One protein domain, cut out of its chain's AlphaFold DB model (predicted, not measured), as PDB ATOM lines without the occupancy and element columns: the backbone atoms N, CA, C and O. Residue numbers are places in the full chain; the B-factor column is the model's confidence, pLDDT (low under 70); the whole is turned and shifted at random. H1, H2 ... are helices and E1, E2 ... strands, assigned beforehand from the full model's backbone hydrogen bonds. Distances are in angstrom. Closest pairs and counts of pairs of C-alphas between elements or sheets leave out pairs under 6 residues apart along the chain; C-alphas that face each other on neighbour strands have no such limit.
ATOM      1  N   GLY A   2      49.870  40.621  64.887       55.31
ATOM      2  CA  GLY A   2      48.938  41.725  65.149       55.31
ATOM      3  C   GLY A   2      48.075  42.012  63.922       55.31
ATOM      4  O   GLY A   2      48.561  41.885  62.800       55.31
ATOM      5  N   LEU A   3      46.816  42.394  64.131       74.38
ATOM      6  CA  LEU A   3      45.956  42.911  63.067       74.38
ATOM      7  C   LEU A   3      46.531  44.253  62.594       74.38
ATOM      8  O   LEU A   3      46.611  45.204  63.371       74.38
ATOM      9  N   VAL A   4      46.968  44.317  61.337       82.56
ATOM     10  CA  VAL A   4      47.409  45.567  60.709       82.56
ATOM     11  C   VAL A   4      46.191  46.203  60.038       82.56
ATOM     12  O   VAL A   4      45.525  45.514  59.263       82.56
ATOM     13  N   PRO A   5      45.876  47.485  60.304       86.31
ATOM     14  CA  PRO A   5      44.802  48.160  59.591       86.31
ATOM     15  C   PRO A   5      45.060  48.135  58.080       86.31
ATOM     16  O   PRO A   5      46.182  48.362  57.615       86.31
ATOM     17  N   TRP A   6      44.014  47.844  57.316       91.06
ATOM     18  CA  TRP A   6      44.094  47.626  55.876       91.06
ATOM     19  C   TRP A   6      43.249  48.669  55.152       91.06
ATOM     20  O   TRP A   6      42.057  48.792  55.429       91.06
ATOM     21  N   ASN A   7      43.863  49.437  54.250       92.12
ATOM     22  CA  ASN A   7      43.156  50.421  53.438       92.12
ATOM     23  C   ASN A   7      42.767  49.825  52.087       92.12
ATOM     24  O   ASN A   7      43.577  49.152  51.448       92.12
ATOM     25  N   ILE A   8      41.549  50.136  51.647       95.12
ATOM     26  CA  ILE A   8      41.008  49.768  50.340       95.12
ATOM     27  C   ILE A   8      40.473  51.046  49.698       95.12
ATOM     28  O   ILE A   8      39.501  51.621  50.180       95.12
ATOM     29  N   GLU A   9      41.090  51.480  48.602       97.38
ATOM     30  CA  GLU A   9      40.553  52.560  47.771       97.38
ATOM     31  C   GLU A   9      39.906  51.974  46.522       97.38
ATOM     32  O   GLU A   9      40.445  51.056  45.899       97.38
ATOM     33  N   MET A  10      38.762  52.537  46.139       97.31
ATOM     34  CA  MET A  10      38.040  52.172  44.924       97.31
ATOM     35  C   MET A  10      37.710  53.429  44.126       97.31
ATOM     36  O   MET A  10      37.141  54.377  44.667       97.31
ATOM     37  N   ILE A  11      38.036  53.423  42.837       98.06
ATOM     38  CA  ILE A  11      37.643  54.464  41.887       98.06
ATOM     39  C   ILE A  11      36.691  53.836  40.882       98.06
ATOM     40  O   ILE A  11      37.046  52.881  40.192       98.06
ATOM     41  N   VAL A  12      35.481  54.378  40.809       97.50
ATOM     42  CA  VAL A  12      34.420  53.873  39.939       97.50
ATOM     43  C   VAL A  12      34.240  54.832  38.773       97.50
ATOM     44  O   VAL A  12      33.933  56.009  38.967       97.50
ATOM     45  N   LEU A  13      34.406  54.319  37.558       97.62
ATOM     46  CA  LEU A  13      33.954  54.977  36.342       97.62
ATOM     47  C   LEU A  13      32.630  54.348  35.925       97.62
ATOM     48  O   LEU A  13      32.577  53.168  35.578       97.62
ATOM     49  N   TYR A  14      31.574  55.155  35.955       96.50
ATOM     50  CA  TYR A  14      30.246  54.759  35.513       96.50
ATOM     51  C   TYR A  14      29.849  55.551  34.265       96.50
ATOM     52  O   TYR A  14      29.616  56.759  34.318       96.50
ATOM     53  N   ASP A  15      29.785  54.862  33.128       95.06
ATOM     54  CA  ASP A  15      29.269  55.392  31.870       95.06
ATOM     55  C   ASP A  15      27.796  55.000  31.727       95.06
ATOM     56  O   ASP A  15      27.452  53.902  31.277       95.06
ATOM     57  N   TYR A  16      26.924  55.938  32.089       94.75
ATOM     58  CA  TYR A  16      25.475  55.765  32.014       94.75
ATOM     59  C   TYR A  16      24.971  55.526  30.584       94.75
ATOM     60  O   TYR A  16      24.056  54.734  30.371       94.75
ATOM     61  N   LYS A  17      25.572  56.177  29.579       94.88
ATOM     62  CA  LYS A  17      25.114  56.095  28.184       94.88
ATOM     63  C   LYS A  17      25.326  54.697  27.616       94.88
ATOM     64  O   LYS A  17      24.490  54.203  26.864       94.88
ATOM     65  N   ASN A  18      26.458  54.085  27.947       91.25
ATOM     66  CA  ASN A  18      26.818  52.761  27.450       91.25
ATOM     67  C   ASN A  18      26.495  51.630  28.436       91.25
ATOM     68  O   ASN A  18      26.692  50.465  28.081       91.25
ATOM     69  N   ASN A  19      25.985  51.973  29.626       90.56
ATOM     70  CA  ASN A  19      25.747  51.079  30.756       90.56
ATOM     71  C   ASN A  19      26.996  50.251  31.107       90.56
ATOM     72  O   ASN A  19      26.962  49.021  31.133       90.56
ATOM     73  N   ILE A  20      28.120  50.942  31.298       93.81
ATOM     74  CA  ILE A  20      29.413  50.334  31.622       93.81
ATOM     75  C   ILE A  20      29.852  50.825  32.996       93.81
ATOM     76  O   ILE A  20      29.893  52.026  33.252       93.81
ATOM     77  N   GLU A  21      30.239  49.885  33.851       95.50
ATOM     78  CA  GLU A  21      30.897  50.152  35.126       95.50
ATOM     79  C   GLU A  21      32.292  49.521  35.112       95.50
ATOM     80  O   GLU A  21      32.447  48.337  34.784       95.50
ATOM     81  N   ILE A  22      33.303  50.317  35.456       97.19
ATOM     82  CA  ILE A  22      34.689  49.873  35.609       97.19
ATOM     83  C   ILE A  22      35.184  50.361  36.964       97.19
ATOM     84  O   ILE A  22      35.080  51.545  37.281       97.19
ATOM     85  N   VAL A  23      35.731  49.441  37.757       97.56
ATOM     86  CA  VAL A  23      36.230  49.729  39.103       97.56
ATOM     87  C   VAL A  23      37.728  49.471  39.146       97.56
ATOM     88  O   VAL A  23      38.174  48.342  38.920       97.56
ATOM     89  N   GLY A  24      38.494  50.516  39.436       98.06
ATOM     90  CA  GLY A  24      39.896  50.413  39.816       98.06
ATOM     91  C   GLY A  24      40.032  50.313  41.327       98.06
ATOM     92  O   GLY A  24      39.299  50.983  42.057       98.06
ATOM     93  N   THR A  25      40.945  49.478  41.804       97.88
ATOM     94  CA  THR A  25      41.116  49.202  43.232       97.88
ATOM     95  C   THR A  25      42.584  49.192  43.616       97.88
ATOM     96  O   THR A  25      43.406  48.675  42.869       97.88
ATOM     97  N   GLU A  26      42.895  49.685  44.810       98.00
ATOM     98  CA  GLU A  26      44.204  49.512  45.440       98.00
ATOM     99  C   GLU A  26      44.009  49.109  46.895       98.00
ATOM    100  O   GLU A  26      43.145  49.647  47.591       98.00
ATOM    101  N   GLN A  27      44.841  48.179  47.356       96.25
ATOM    102  CA  GLN A  27      44.822  47.705  48.729       96.25
ATOM    103  C   GLN A  27      46.219  47.722  49.327       96.25
ATOM    104  O   GLN A  27      47.170  47.264  48.696       96.25
ATOM    105  N   ARG A  28      46.353  48.235  50.551       94.00
ATOM    106  CA  ARG A  28      47.649  48.282  51.239       94.00
ATOM    107  C   ARG A  28      47.518  48.450  52.750       94.00
ATOM    108  O   ARG A  28      46.512  48.990  53.215       94.00
ATOM    109  N   PRO A  29      48.554  48.063  53.518       92.31
ATOM    110  CA  PRO A  29      48.652  48.423  54.924       92.31
ATOM    111  C   PRO A  29      48.501  49.929  55.120       92.31
ATOM    112  O   PRO A  29      49.057  50.727  54.360       92.31
ATOM    113  N   PHE A  30      47.788  50.319  56.171       89.31
ATOM    114  CA  PHE A  30      47.626  51.714  56.539       89.31
ATOM    115  C   PHE A  30      47.865  51.907  58.027       89.31
ATOM    116  O   PHE A  30      47.460  51.108  58.870       89.31
ATOM    117  N   LYS A  31      48.537  53.001  58.360       87.12
ATOM    118  CA  LYS A  31      48.796  53.356  59.745       87.12
ATOM    119  C   LYS A  31      47.628  54.162  60.288       87.12
ATOM    120  O   LYS A  31      47.543  55.356  60.031       87.12
ATOM    121  N   ASN A  32      46.743  53.495  61.019       88.75
ATOM    122  CA  ASN A  32      45.629  54.141  61.699       88.75
ATOM    123  C   ASN A  32      46.009  54.489  63.143       88.75
ATOM    124  O   ASN A  32      46.380  53.611  63.921       88.75
ATOM    125  N   ILE A  33      45.902  55.764  63.494       91.25
ATOM    126  CA  ILE A  33      46.087  56.288  64.842       91.25
ATOM    127  C   ILE A  33      44.728  56.759  65.331       91.25
ATOM    128  O   ILE A  33      44.098  57.594  64.688       91.25
ATOM    129  N   GLN A  34      44.323  56.231  66.480       94.44
ATOM    130  CA  GLN A  34      43.180  56.669  67.273       94.44
ATOM    131  C   GLN A  34      43.586  56.519  68.736       94.44
ATOM    132  O   GLN A  34      43.910  55.412  69.174       94.44
ATOM    133  N   LYS A  35      43.685  57.630  69.465       96.31
ATOM    134  CA  LYS A  35      44.178  57.645  70.846       96.31
ATOM    135  C   LYS A  35      43.471  58.710  71.670       96.31
ATOM    136  O   LYS A  35      43.225  59.804  71.180       96.31
ATOM    137  N   LEU A  36      43.225  58.401  72.937       97.69
ATOM    138  CA  LEU A  36      42.937  59.407  73.956       97.69
ATOM    139  C   LEU A  36      44.267  59.927  74.494       97.69
ATOM    140  O   LEU A  36      45.149  59.132  74.819       97.69
ATOM    141  N   ILE A  37      44.407  61.245  74.546       97.75
ATOM    142  CA  ILE A  37      45.639  61.934  74.918       97.75
ATOM    143  C   ILE A  37      45.335  62.906  76.046       97.75
ATOM    144  O   ILE A  37      44.357  63.650  75.981       97.75
ATOM    145  N   THR A  38      46.180  62.901  77.072       97.50
ATOM    146  CA  THR A  38      46.008  63.758  78.260       97.50
ATOM    147  C   THR A  38      47.022  64.899  78.321       97.50
ATOM    148  O   THR A  38      46.786  65.902  78.989       97.50
ATOM    149  N   THR A  39      48.147  64.768  77.610       96.75
ATOM    150  CA  THR A  39      49.279  65.701  77.680       96.75
ATOM    151  C   THR A  39      49.855  66.011  76.298       96.75
ATOM    152  O   THR A  39      49.748  65.215  75.362       96.75
ATOM    153  N   LYS A  40      50.521  67.163  76.145       95.31
ATOM    154  CA  LYS A  40      51.209  67.497  74.884       95.31
ATOM    155  C   LYS A  40      52.394  66.575  74.622       95.31
ATOM    156  O   LYS A  40      52.701  66.279  73.469       95.31
ATOM    157  N   GLU A  41      53.042  66.099  75.678       96.62
ATOM    158  CA  GLU A  41      54.173  65.180  75.625       96.62
ATOM    159  C   GLU A  41      53.806  63.871  74.912       96.62
ATOM    160  O   GLU A  41      54.615  63.334  74.155       96.62
ATOM    161  N   GLU A  42      52.567  63.402  75.079       96.38
ATOM    162  CA  GLU A  42      52.000  62.257  74.356       96.38
ATOM    163  C   GLU A  42      51.681  62.569  72.880       96.38
ATOM    164  O   GLU A  42      51.771  61.680  72.028       96.38
ATOM    165  N   LEU A  43      51.340  63.822  72.549       95.50
ATOM    166  CA  LEU A  43      51.002  64.258  71.188       95.50
ATOM    167  C   LEU A  43      52.245  64.485  70.308       95.50
ATOM    168  O   LEU A  43      52.229  64.157  69.120       95.50
ATOM    169  N   ILE A  44      53.344  64.993  70.876       95.75
ATOM    170  CA  ILE A  44      54.615  65.250  70.170       95.75
ATOM    171  C   ILE A  44      55.107  64.055  69.330       95.75
ATOM    172  O   ILE A  44      55.434  64.261  68.154       95.75
ATOM    173  N   PRO A  45      55.208  62.818  69.863       95.38
ATOM    174  CA  PRO A  45      55.658  61.689  69.060       95.38
ATOM    175  C   PRO A  45      54.697  61.385  67.909       95.38
ATOM    176  O   PRO A  45      55.177  61.031  66.841       95.38
ATOM    177  N   LEU A  46      53.382  61.586  68.067       94.12
ATOM    178  CA  LEU A  46      52.406  61.349  66.995       94.12
ATOM    179  C   LEU A  46      52.574  62.332  65.838       94.12
ATOM    180  O   LEU A  46      52.575  61.918  64.685       94.12
ATOM    181  N   VAL A  47      52.770  63.617  66.140       95.19
ATOM    182  CA  VAL A  47      53.000  64.667  65.133       95.19
ATOM    183  C   VAL A  47      54.217  64.334  64.263       95.19
ATOM    184  O   VAL A  47      54.161  64.459  63.039       95.19
ATOM    185  N   LYS A  48      55.305  63.854  64.882       93.75
ATOM    186  CA  LYS A  48      56.509  63.406  64.162       93.75
ATOM    187  C   LYS A  48      56.244  62.145  63.343       93.75
ATOM    188  O   LYS A  48      56.644  62.057  62.187       93.75
ATOM    189  N   ASP A  49      55.573  61.181  63.954       93.00
ATOM    190  CA  ASP A  49      55.324  59.850  63.412       93.00
ATOM    191  C   ASP A  49      54.430  59.847  62.161       93.00
ATOM    192  O   ASP A  49      54.534  58.944  61.328       93.00
ATOM    193  N   ILE A  50      53.585  60.870  61.999       93.12
ATOM    194  CA  ILE A  50      52.738  61.044  60.814       93.12
ATOM    195  C   ILE A  50      53.321  61.998  59.764       93.12
ATOM    196  O   ILE A  50      52.649  62.243  58.772       93.12
ATOM    197  N   ASP A  51      54.518  62.565  59.931       94.12
ATOM    198  CA  ASP A  51      55.044  63.604  59.018       94.12
ATOM    199  C   ASP A  51      54.082  64.813  58.883       94.12
ATOM    200  O   ASP A  51      53.715  65.257  57.789       94.12
ATOM    201  N   PHE A  52      53.595  65.321  60.021       95.75
ATOM    202  CA  PHE A  52      52.726  66.500  60.078       95.75
ATOM    203  C   PHE A  52      53.460  67.764  59.573       95.75
ATOM    204  O   PHE A  52      54.637  67.939  59.893       95.75
ATOM    205  N   PRO A  53      52.809  68.684  58.825       94.81
ATOM    206  CA  PRO A  53      51.380  68.737  58.494       94.81
ATOM    207  C   PRO A  53      51.006  68.072  57.161       94.81
ATOM    208  O   PRO A  53      49.869  68.235  56.709       94.81
ATOM    209  N   LYS A  54      51.927  67.345  56.501       93.44
ATOM    210  CA  LYS A  54      51.610  66.662  55.231       93.44
ATOM    211  C   LYS A  54      50.515  65.623  55.430       93.44
ATOM    212  O   LYS A  54      49.621  65.509  54.595       93.44
ATOM    213  N   ASN A  55      50.579  64.904  56.549       95.44
ATOM    214  CA  ASN A  55      49.427  64.203  57.094       95.44
ATOM    215  C   ASN A  55      48.876  64.996  58.278       95.44
ATOM    216  O   ASN A  55      49.640  65.552  59.067       95.44
ATOM    217  N   ASN A  56      47.555  65.072  58.393       96.94
ATOM    218  CA  ASN A  56      46.907  65.881  59.420       96.94
ATOM    219  C   ASN A  56      46.274  65.020  60.521       96.94
ATOM    220  O   ASN A  56      46.223  63.788  60.431       96.94
ATOM    221  N   LEU A  57      45.799  65.693  61.565       97.38
ATOM    222  CA  LEU A  57      45.069  65.090  62.671       97.38
ATOM    223  C   LEU A  57      43.688  65.730  62.779       97.38
ATOM    224  O   LEU A  57      43.495  66.903  62.457       97.38
ATOM    225  N   ILE A  58      42.742  64.950  63.279       97.94
ATOM    226  CA  ILE A  58      41.467  65.438  63.782       97.94
ATOM    227  C   ILE A  58      41.491  65.235  65.292       97.94
ATOM    228  O   ILE A  58      41.856  64.158  65.766       97.94
ATOM    229  N   ILE A  59      41.121  66.270  66.040       98.19
ATOM    230  CA  ILE A  59      41.067  66.218  67.500       98.19
ATOM    231  C   ILE A  59      39.679  66.623  68.009       98.19
ATOM    232  O   ILE A  59      39.017  67.491  67.429       98.19
ATOM    233  N   ARG A  60      39.233  65.963  69.077       98.06
ATOM    234  CA  ARG A  60      37.927  66.133  69.729       98.06
ATOM    235  C   ARG A  60      38.095  66.085  71.248       98.06
ATOM    236  O   ARG A  60      38.955  65.339  71.715       98.06
ATOM    237  N   PRO A  61      37.318  66.831  72.045       97.69
ATOM    238  CA  PRO A  61      37.309  66.618  73.485       97.69
ATOM    239  C   PRO A  61      36.618  65.284  73.808       97.69
ATOM    240  O   PRO A  61      35.813  64.790  73.028       97.69
ATOM    241  N   ASN A  62      36.902  64.717  74.978       96.50
ATOM    242  CA  ASN A  62      36.208  63.557  75.552       96.50
ATOM    243  C   ASN A  62      36.430  62.197  74.868       96.50
ATOM    244  O   ASN A  62      36.953  61.290  75.517       96.50
ATOM    245  N   ASN A  63      35.972  62.022  73.624       96.38
ATOM    246  CA  ASN A  63      35.979  60.754  72.886       96.38
ATOM    247  C   ASN A  63      35.741  60.959  71.370       96.38
ATOM    248  O   ASN A  63      35.636  62.082  70.877       96.38
ATOM    249  N   GLU A  64      35.693  59.855  70.627       95.25
ATOM    250  CA  GLU A  64      35.475  59.791  69.180       95.25
ATOM    251  C   GLU A  64      34.110  60.320  68.707       95.25
ATOM    252  O   GLU A  64      34.010  60.811  67.578       95.25
ATOM    253  N   ASP A  65      33.092  60.270  69.569       95.94
ATOM    254  CA  ASP A  65      31.701  60.618  69.260       95.94
ATOM    255  C   ASP A  65      31.365  62.091  69.560       95.94
ATOM    256  O   ASP A  65      30.244  62.547  69.304       95.94
ATOM    257  N   ASP A  66      32.313  62.859  70.102       96.25
ATOM    258  CA  ASP A  66      32.089  64.264  70.429       96.25
ATOM    259  C   ASP A  66      31.841  65.106  69.162       96.25
ATOM    260  O   ASP A  66      32.535  65.006  68.143       96.25
ATOM    261  N   GLN A  67      30.823  65.966  69.222       94.94
ATOM    262  CA  GLN A  67      30.412  66.800  68.092       94.94
ATOM    263  C   GLN A  67      31.378  67.962  67.831       94.94
ATOM    264  O   GLN A  67      31.372  68.536  66.737       94.94
ATOM    265  N   PHE A  68      32.195  68.342  68.815       95.75
ATOM    266  CA  PHE A  68      33.162  69.415  68.671       95.75
ATOM    267  C   PHE A  68      34.457  68.888  68.047       95.75
ATOM    268  O   PHE A  68      35.301  68.280  68.699       95.75
ATOM    269  N   ILE A  69      34.624  69.162  66.753       96.62
ATOM    270  CA  ILE A  69      35.724  68.645  65.934       96.62
ATOM    271  C   ILE A  69      36.659  69.788  65.532       96.62
ATOM    272  O   ILE A  69      36.221  70.764  64.917       96.62
ATOM    273  N   LYS A  70      37.960  69.634  65.796       98.00
ATOM    274  CA  LYS A  70      39.021  70.503  65.268       98.00
ATOM    275  C   LYS A  70      39.899  69.732  64.288       98.00
ATOM    276  O   LYS A  70      40.219  68.566  64.502       98.00
ATOM    277  N   LYS A  71      40.221  70.376  63.169       96.75
ATOM    278  CA  LYS A  71      40.894  69.792  62.002       96.75
ATOM    279  C   LYS A  71      41.478  70.909  61.136       96.75
ATOM    280  O   LYS A  71      41.229  72.077  61.410       96.75
ATOM    281  N   ASP A  72      42.158  70.532  60.051       95.62
ATOM    282  CA  ASP A  72      42.732  71.458  59.059       95.62
ATOM    283  C   ASP A  72      43.918  72.301  59.562       95.62
ATOM    284  O   ASP A  72      44.225  73.335  58.974       95.62
ATOM    285  N   PHE A  73      44.641  71.802  60.568       97.38
ATOM    286  CA  PHE A  73      45.798  72.472  61.164       97.38
ATOM    287  C   PHE A  73      46.916  72.735  60.147       97.38
ATOM    288  O   PHE A  73      47.287  71.848  59.369       97.38
ATOM    289  N   LEU A  74      47.485  73.937  60.180       95.56
ATOM    290  CA  LEU A  74      48.568  74.374  59.296       95.56
ATOM    291  C   LEU A  74      49.942  74.333  59.974       95.56
ATOM    292  O   LEU A  74      50.961  74.266  59.285       95.56
ATOM    293  N   SER A  75      49.985  74.356  61.308       96.88
ATOM    294  CA  SER A  75      51.225  74.301  62.085       96.88
ATOM    295  C   SER A  75      51.071  73.493  63.372       96.88
ATOM    296  O   SER A  75      49.966  73.215  63.839       96.88
ATOM    297  N   VAL A  76      52.209  73.088  63.942       96.62
ATOM    298  CA  VAL A  76      52.249  72.371  65.225       96.62
ATOM    299  C   VAL A  76      51.759  73.273  66.359       96.62
ATOM    300  O   VAL A  76      51.051  72.805  67.243       96.62
ATOM    301  N   ASP A  77      52.069  74.570  66.297       97.06
ATOM    302  CA  ASP A  77      51.619  75.547  67.292       97.06
ATOM    303  C   ASP A  77      50.092  75.690  67.294       97.06
ATOM    304  O   ASP A  77      49.478  75.722  68.357       97.06
ATOM    305  N   GLU A  78      49.461  75.723  66.114       97.94
ATOM    306  CA  GLU A  78      47.999  75.757  65.991       97.94
ATOM    307  C   GLU A  78      47.363  74.507  66.611       97.94
ATOM    308  O   GLU A  78      46.437  74.616  67.415       97.94
ATOM    309  N   LEU A  79      47.908  73.327  66.295       98.19
ATOM    310  CA  LEU A  79      47.467  72.059  66.869       98.19
ATOM    311  C   LEU A  79      47.596  72.051  68.400       98.19
ATOM    312  O   LEU A  79      46.675  71.617  69.085       98.19
ATOM    313  N   PHE A  80      48.717  72.523  68.948       97.94
ATOM    314  CA  PHE A  80      48.958  72.529  70.394       97.94
ATOM    315  C   PHE A  80      48.105  73.548  71.144       97.94
ATOM    316  O   PHE A  80      47.670  73.253  72.255       97.94
ATOM    317  N   ASN A  81      47.843  74.712  70.551       98.00
ATOM    318  CA  ASN A  81      46.936  75.699  71.132       98.00
ATOM    319  C   ASN A  81      45.502  75.161  71.175       98.00
ATOM    320  O   ASN A  81      44.823  75.275  72.191       98.00
ATOM    321  N   GLU A  82      45.040  74.535  70.092       98.06
ATOM    322  CA  GLU A  82      43.710  73.923  70.057       98.06
ATOM    323  C   GLU A  82      43.616  72.698  70.974       98.06
ATOM    324  O   GLU A  82      42.578  72.487  71.595       98.06
ATOM    325  N   PHE A  83      44.697  71.930  71.133       98.31
ATOM    326  CA  PHE A  83      44.751  70.830  72.095       98.31
ATOM    327  C   PHE A  83      44.489  71.306  73.532       98.31
ATOM    328  O   PHE A  83      43.646  70.718  74.204       98.31
ATOM    329  N   ASP A  84      45.134  72.389  73.983       97.81
ATOM    330  CA  ASP A  84      44.901  72.944  75.328       97.81
ATOM    331  C   ASP A  84      43.448  73.381  75.520       97.81
ATOM    332  O   ASP A  84      42.806  73.020  76.506       97.81
ATOM    333  N   LEU A  85      42.900  74.099  74.534       97.56
ATOM    334  CA  LEU A  85      41.511  74.557  74.564       97.56
ATOM    335  C   LEU A  85      40.520  73.390  74.627       97.56
ATOM    336  O   LEU A  85      39.459  73.507  75.240       97.56
ATOM    337  N   LEU A  86      40.826  72.271  73.969       97.62
ATOM    338  CA  LEU A  86      40.001  71.067  74.039       97.62
ATOM    339  C   LEU A  86      40.160  70.321  75.357       97.62
ATOM    340  O   LEU A  86      39.173  69.780  75.853       97.62
ATOM    341  N   LEU A  87      41.362  70.308  75.928       97.25
ATOM    342  CA  LEU A  87      41.621  69.678  77.215       97.25
ATOM    343  C   LEU A  87      40.850  70.387  78.338       97.25
ATOM    344  O   LEU A  87      40.223  69.719  79.154       97.25
ATOM    345  N   GLU A  88      40.800  71.723  78.323       96.12
ATOM    346  CA  GLU A  88      39.985  72.524  79.250       96.12
ATOM    347  C   GLU A  88      38.476  72.293  79.081       96.12
ATOM    348  O   GLU A  88      37.713  72.372  80.044       96.12
ATOM    349  N   LYS A  89      38.027  72.013  77.851       95.19
ATOM    350  CA  LYS A  89      36.620  71.708  77.545       95.19
ATOM    351  C   LYS A  89      36.228  70.269  77.857       95.19
ATOM    352  O   LYS A  89      35.035  69.969  77.929       95.19
ATOM    353  N   SER A  90      37.200  69.375  77.971       96.50
ATOM    354  CA  SER A  90      36.956  67.965  78.221       96.50
ATOM    355  C   SER A  90      36.479  67.742  79.655       96.50
ATOM    356  O   SER A  90      37.068  68.215  80.621       96.50
ATOM    357  N   ILE A  91      35.414  66.958  79.799       95.75
ATOM    358  CA  ILE A  91      34.814  66.584  81.082       95.75
ATOM    359  C   ILE A  91      35.704  65.576  81.826       95.75
ATOM    360  O   ILE A  91      35.740  65.554  83.053       95.75
ATOM    361  N   ASN A  92      36.419  64.729  81.087       94.06
ATOM    362  CA  ASN A  92      37.284  63.664  81.595       94.06
ATOM    363  C   ASN A  92      38.786  63.983  81.458       94.06
ATOM    364  O   ASN A  92      39.605  63.110  81.740       94.06
ATOM    365  N   GLY A  93      39.151  65.207  81.061       95.94
ATOM    366  CA  GLY A  93      40.545  65.638  80.934       95.94
ATOM    367  C   GLY A  93      41.317  64.906  79.834       95.94
ATOM    368  O   GLY A  93      42.506  64.640  80.001       95.94
ATOM    369  N   VAL A  94      40.651  64.543  78.733       97.69
ATOM    370  CA  VAL A  94      41.280  63.888  77.577       97.69
ATOM    371  C   VAL A  94      40.828  64.510  76.259       97.69
ATOM    372  O   VAL A  94      39.700  64.981  76.101       97.69
ATOM    373  N   VAL A  95      41.705  64.430  75.268       98.38
ATOM    374  CA  VAL A  95      41.419  64.775  73.878       98.38
ATOM    375  C   VAL A  95      41.569  63.512  73.041       98.38
ATOM    376  O   VAL A  95      42.615  62.863  73.051       98.38
ATOM    377  N   PHE A  96      40.521  63.146  72.314       98.31
ATOM    378  CA  PHE A  96      40.589  62.106  71.303       98.31
ATOM    379  C   PHE A  96      41.296  62.646  70.062       98.31
ATOM    380  O   PHE A  96      40.913  63.682  69.520       98.31
ATOM    381  N   VAL A  97      42.328  61.941  69.614       97.88
ATOM    382  CA  VAL A  97      43.179  62.302  68.481       97.88
ATOM    383  C   VAL A  97      43.196  61.155  67.485       97.88
ATOM    384  O   VAL A  97      43.519  60.017  67.836       97.88
ATOM    385  N   GLU A  98      42.905  61.464  66.227       96.81
ATOM    386  CA  GLU A  98      42.957  60.503  65.132       96.81
ATOM    387  C   GLU A  98      43.601  61.074  63.870       96.81
ATOM    388  O   GLU A  98      43.700  62.291  63.696       96.81
ATOM    389  N   ASN A  99      44.034  60.194  62.966       95.25
ATOM    390  CA  ASN A  99      44.465  60.624  61.641       95.25
ATOM    391  C   ASN A  99      43.328  61.295  60.869       95.25
ATOM    392  O   ASN A  99      42.187  60.839  60.859       95.25
ATOM    393  N   ASP A 100      43.686  62.325  60.115       95.69
ATOM    394  CA  ASP A 100      42.798  62.871  59.109       95.69
ATOM    395  C   ASP A 100      42.816  62.005  57.846       95.69
ATOM    396  O   ASP A 100      43.717  62.084  57.010       95.69
ATOM    397  N   HIS A 101      41.794  61.167  57.698       91.50
ATOM    398  CA  HIS A 101      41.657  60.264  56.555       91.50
ATOM    399  C   HIS A 101      41.173  60.953  55.274       91.50
ATOM    400  O   HIS A 101      40.949  60.284  54.262       91.50
ATOM    401  N   ARG A 102      40.985  62.278  55.243       93.75
ATOM    402  CA  ARG A 102      40.637  62.984  54.000       93.75
ATOM    403  C   ARG A 102      41.815  62.906  53.026       93.75
ATOM    404  O   ARG A 102      42.951  63.147  53.410       93.75
ATOM    405  N   ALA A 103      41.553  62.611  51.749       92.75
ATOM    406  CA  ALA A 103      42.601  62.350  50.751       92.75
ATOM    407  C   ALA A 103      43.696  63.437  50.709       92.75
ATOM    408  O   ALA A 103      44.875  63.142  50.845       92.75
ATOM    409  N   HIS A 104      43.308  64.710  50.627       93.25
ATOM    410  CA  HIS A 104      44.238  65.848  50.601       93.25
ATOM    411  C   HIS A 104      45.006  66.089  51.919       93.25
ATOM    412  O   HIS A 104      45.891  66.938  51.957       93.25
ATOM    413  N   ARG A 105      44.662  65.373  52.996       95.44
ATOM    414  CA  ARG A 105      45.296  65.427  54.324       95.44
ATOM    415  C   ARG A 105      45.985  64.115  54.705       95.44
ATOM    416  O   ARG A 105      46.433  63.982  55.840       95.44
ATOM    417  N   SER A 106      46.077  63.165  53.772       94.81
ATOM    418  CA  SER A 106      46.721  61.869  53.969       94.81
ATOM    419  C   SER A 106      47.501  61.468  52.720       94.81
ATOM    420  O   SER A 106      46.936  61.019  51.722       94.81
ATOM    421  N   VAL A 107      48.825  61.612  52.782       93.88
ATOM    422  CA  VAL A 107      49.749  61.301  51.681       93.88
ATOM    423  C   VAL A 107      49.628  59.836  51.269       93.88
ATOM    424  O   VAL A 107      49.488  59.535  50.086       93.88
ATOM    425  N   ASN A 108      49.607  58.920  52.243       91.38
ATOM    426  CA  ASN A 108      49.478  57.484  51.979       91.38
ATOM    427  C   ASN A 108      48.150  57.142  51.295       91.38
ATOM    428  O   ASN A 108      48.114  56.293  50.402       91.38
ATOM    429  N   ARG A 109      47.065  57.819  51.691       93.56
ATOM    430  CA  ARG A 109      45.753  57.630  51.075       93.56
ATOM    431  C   ARG A 109      45.707  58.193  49.657       93.56
ATOM    432  O   ARG A 109      45.207  57.524  48.759       93.56
ATOM    433  N   MET A 110      46.268  59.381  49.428       95.38
ATOM    434  CA  MET A 110      46.398  59.947  48.080       95.38
ATOM    435  C   MET A 110      47.178  59.023  47.146       95.38
ATOM    436  O   MET A 110      46.789  58.833  45.995       95.38
ATOM    437  N   GLU A 111      48.241  58.403  47.649       95.69
ATOM    438  CA  GLU A 111      49.020  57.451  46.871       95.69
ATOM    439  C   GLU A 111      48.219  56.179  46.553       95.69
ATOM    440  O   GLU A 111      48.268  55.686  45.427       95.69
ATOM    441  N   ALA A 112      47.416  55.678  47.498       96.50
ATOM    442  CA  ALA A 112      46.501  54.567  47.237       96.50
ATOM    443  C   ALA A 112      45.457  54.922  46.159       96.50
ATOM    444  O   ALA A 112      45.252  54.154  45.221       96.50
ATOM    445  N   ILE A 113      44.872  56.123  46.223       97.75
ATOM    446  CA  ILE A 113      43.952  56.646  45.199       97.75
ATOM    447  C   ILE A 113      44.635  56.706  43.826       97.75
ATOM    448  O   ILE A 113      44.027  56.345  42.814       97.75
ATOM    449  N   ARG A 114      45.908  57.121  43.772       98.12
ATOM    450  CA  ARG A 114      46.695  57.146  42.533       98.12
ATOM    451  C   ARG A 114      46.817  55.752  41.918       98.12
ATOM    452  O   ARG A 114      46.563  55.603  40.726       98.12
ATOM    453  N   TYR A 115      47.165  54.736  42.706       98.44
ATOM    454  CA  TYR A 115      47.265  53.357  42.215       98.44
ATOM    455  C   TYR A 115      45.907  52.769  41.817       98.44
ATOM    456  O   TYR A 115      45.813  52.168  40.750       98.44
ATOM    457  N   ALA A 116      44.839  53.038  42.576       98.56
ATOM    458  CA  ALA A 116      43.485  52.632  42.197       98.56
ATOM    459  C   ALA A 116      43.052  53.275  40.865       98.56
ATOM    460  O   ALA A 116      42.406  52.641  40.034       98.56
ATOM    461  N   THR A 117      43.467  54.521  40.620       98.56
ATOM    462  CA  THR A 117      43.236  55.213  39.342       98.56
ATOM    463  C   THR A 117      44.050  54.590  38.202       98.56
ATOM    464  O   THR A 117      43.549  54.471  37.088       98.56
ATOM    465  N   ILE A 118      45.288  54.159  38.454       98.62
ATOM    466  CA  ILE A 118      46.099  53.445  37.454       98.62
ATOM    467  C   ILE A 118      45.454  52.105  37.093       98.62
ATOM    468  O   ILE A 118      45.313  51.805  35.908       98.62
ATOM    469  N   ASP A 119      45.017  51.333  38.089       98.50
ATOM    470  CA  ASP A 119      44.290  50.077  37.873       98.50
ATOM    471  C   ASP A 119      43.009  50.306  37.050       98.50
ATOM    472  O   ASP A 119      42.761  49.603  36.068       98.50
ATOM    473  N   LEU A 120      42.246  51.363  37.359       98.50
ATOM    474  CA  LEU A 120      41.091  51.774  36.556       98.50
ATOM    475  C   LEU A 120      41.476  52.020  35.089       98.50
ATOM    476  O   LEU A 120      40.818  51.498  34.192       98.50
ATOM    477  N   ILE A 121      42.532  52.800  34.833       98.38
ATOM    478  CA  ILE A 121      42.986  53.132  33.473       98.38
ATOM    479  C   ILE A 121      43.379  51.864  32.706       98.38
ATOM    480  O   ILE A 121      42.972  51.698  31.554       98.38
ATOM    481  N   ILE A 122      44.112  50.943  33.340       98.19
ATOM    482  CA  ILE A 122      44.475  49.650  32.740       98.19
ATOM    483  C   ILE A 122      43.209  48.884  32.331       98.19
ATOM    484  O   ILE A 122      43.111  48.405  31.199       98.19
ATOM    485  N   LYS A 123      42.204  48.819  33.212       97.75
ATOM    486  CA  LYS A 123      40.926  48.145  32.936       97.75
ATOM    487  C   LYS A 123      40.125  48.838  31.831       97.75
ATOM    488  O   LYS A 123      39.546  48.154  30.988       97.75
ATOM    489  N   CYS A 124      40.132  50.169  31.776       97.38
ATOM    490  CA  CYS A 124      39.513  50.947  30.699       97.38
ATOM    491  C   CYS A 124      40.119  50.633  29.324       97.38
ATOM    492  O   CYS A 124      39.394  50.618  28.332       97.38
ATOM    493  N   HIS A 125      41.420  50.342  29.257       97.75
ATOM    494  CA  HIS A 125      42.101  49.954  28.018       97.75
ATOM    495  C   HIS A 125      42.028  48.455  27.700       97.75
ATOM    496  O   HIS A 125      42.543  48.023  26.668       97.75
ATOM    497  N   SER A 126      41.371  47.659  28.545       97.38
ATOM    498  CA  SER A 126      41.156  46.239  28.293       97.38
ATOM    499  C   SER A 126      39.781  46.006  27.672       97.38
ATOM    500  O   SER A 126      38.744  46.150  28.327       97.38
TER     501      SER A 126
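This is residues 2 to 126 of the 191 residues of an uncharacterized protein of Methylocucumis oryzae (UniProt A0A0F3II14). Two lobes lie end to end: a long hairpin of E1 and E2 with H3 packed on both strands, and a small sheet of E3, E5 and E4 with H1 and H2 over one face. The printed part has 125 residues and three named helices and five named strands, in the order E1 E2 E3 H1 E4 H2 E5 H3; the class is mixed. Both sheets are antiparallel, the larger ordered E3 E5 E4. The whole is loose, with a radius of gyration of the C-alphas of 18.3 A, and elongated, spanning 57 by 31 by 27 A.

E1, residues 6 to 15, and E2, residues 20 to 29, form an antiparallel hairpin; N 7 and O 28, 2.9 A apart, are within hydrogen-bond range. H3, residues 107 to 124, has its closest C-alphas to E2 at Leu 120 and Gly 24, 3.7 A. E5, residues 95 to 99, is the inner strand between E3, residues 34 to 37, and E4, residues 57 to 61; N 35 and O 97 are 2.9 A apart, N 96 and O 60 2.8 A. H1, residues 40 to 49, lies over E5 at a height over the sheet of 10.0 A. H2, residues 76 to 89, lies over E5 and E4 on the same face at 9.3 A, giving two layers, helices on one face of a sheet. H1 and H2 only just touch, with 3 pairs of C-alphas within 8 A, Lys 40 and Phe 80 closest at 7.1 A. E3, H1 and E4 form a split strand-helix-strand unit, its two strands running the same way with E5 between them, and its crossover is right-handed. H3 is apart from H1 and H2. Every O i to N i+4 pair is within hydrogen-bond range in H2 and H3, and 4 of 6 in H1.

E1 begins at C-alpha 6 (44.094, 47.626, 55.876) and is 29.3 A long; E2 is 30.3 A. H2 is 19.9 A long. H3 is 25.5 A long and ends at C-alpha 124 (39.513, 50.947, 30.699).

The C-alphas of Glu 88 and Ser 126 are the two farthest apart, 57.3 A. The printed part has no cut. The link E4 to H2 is long, 14 residues. Residues 15 to 20 stand free. Residue 2 alone has pLDDT under 70.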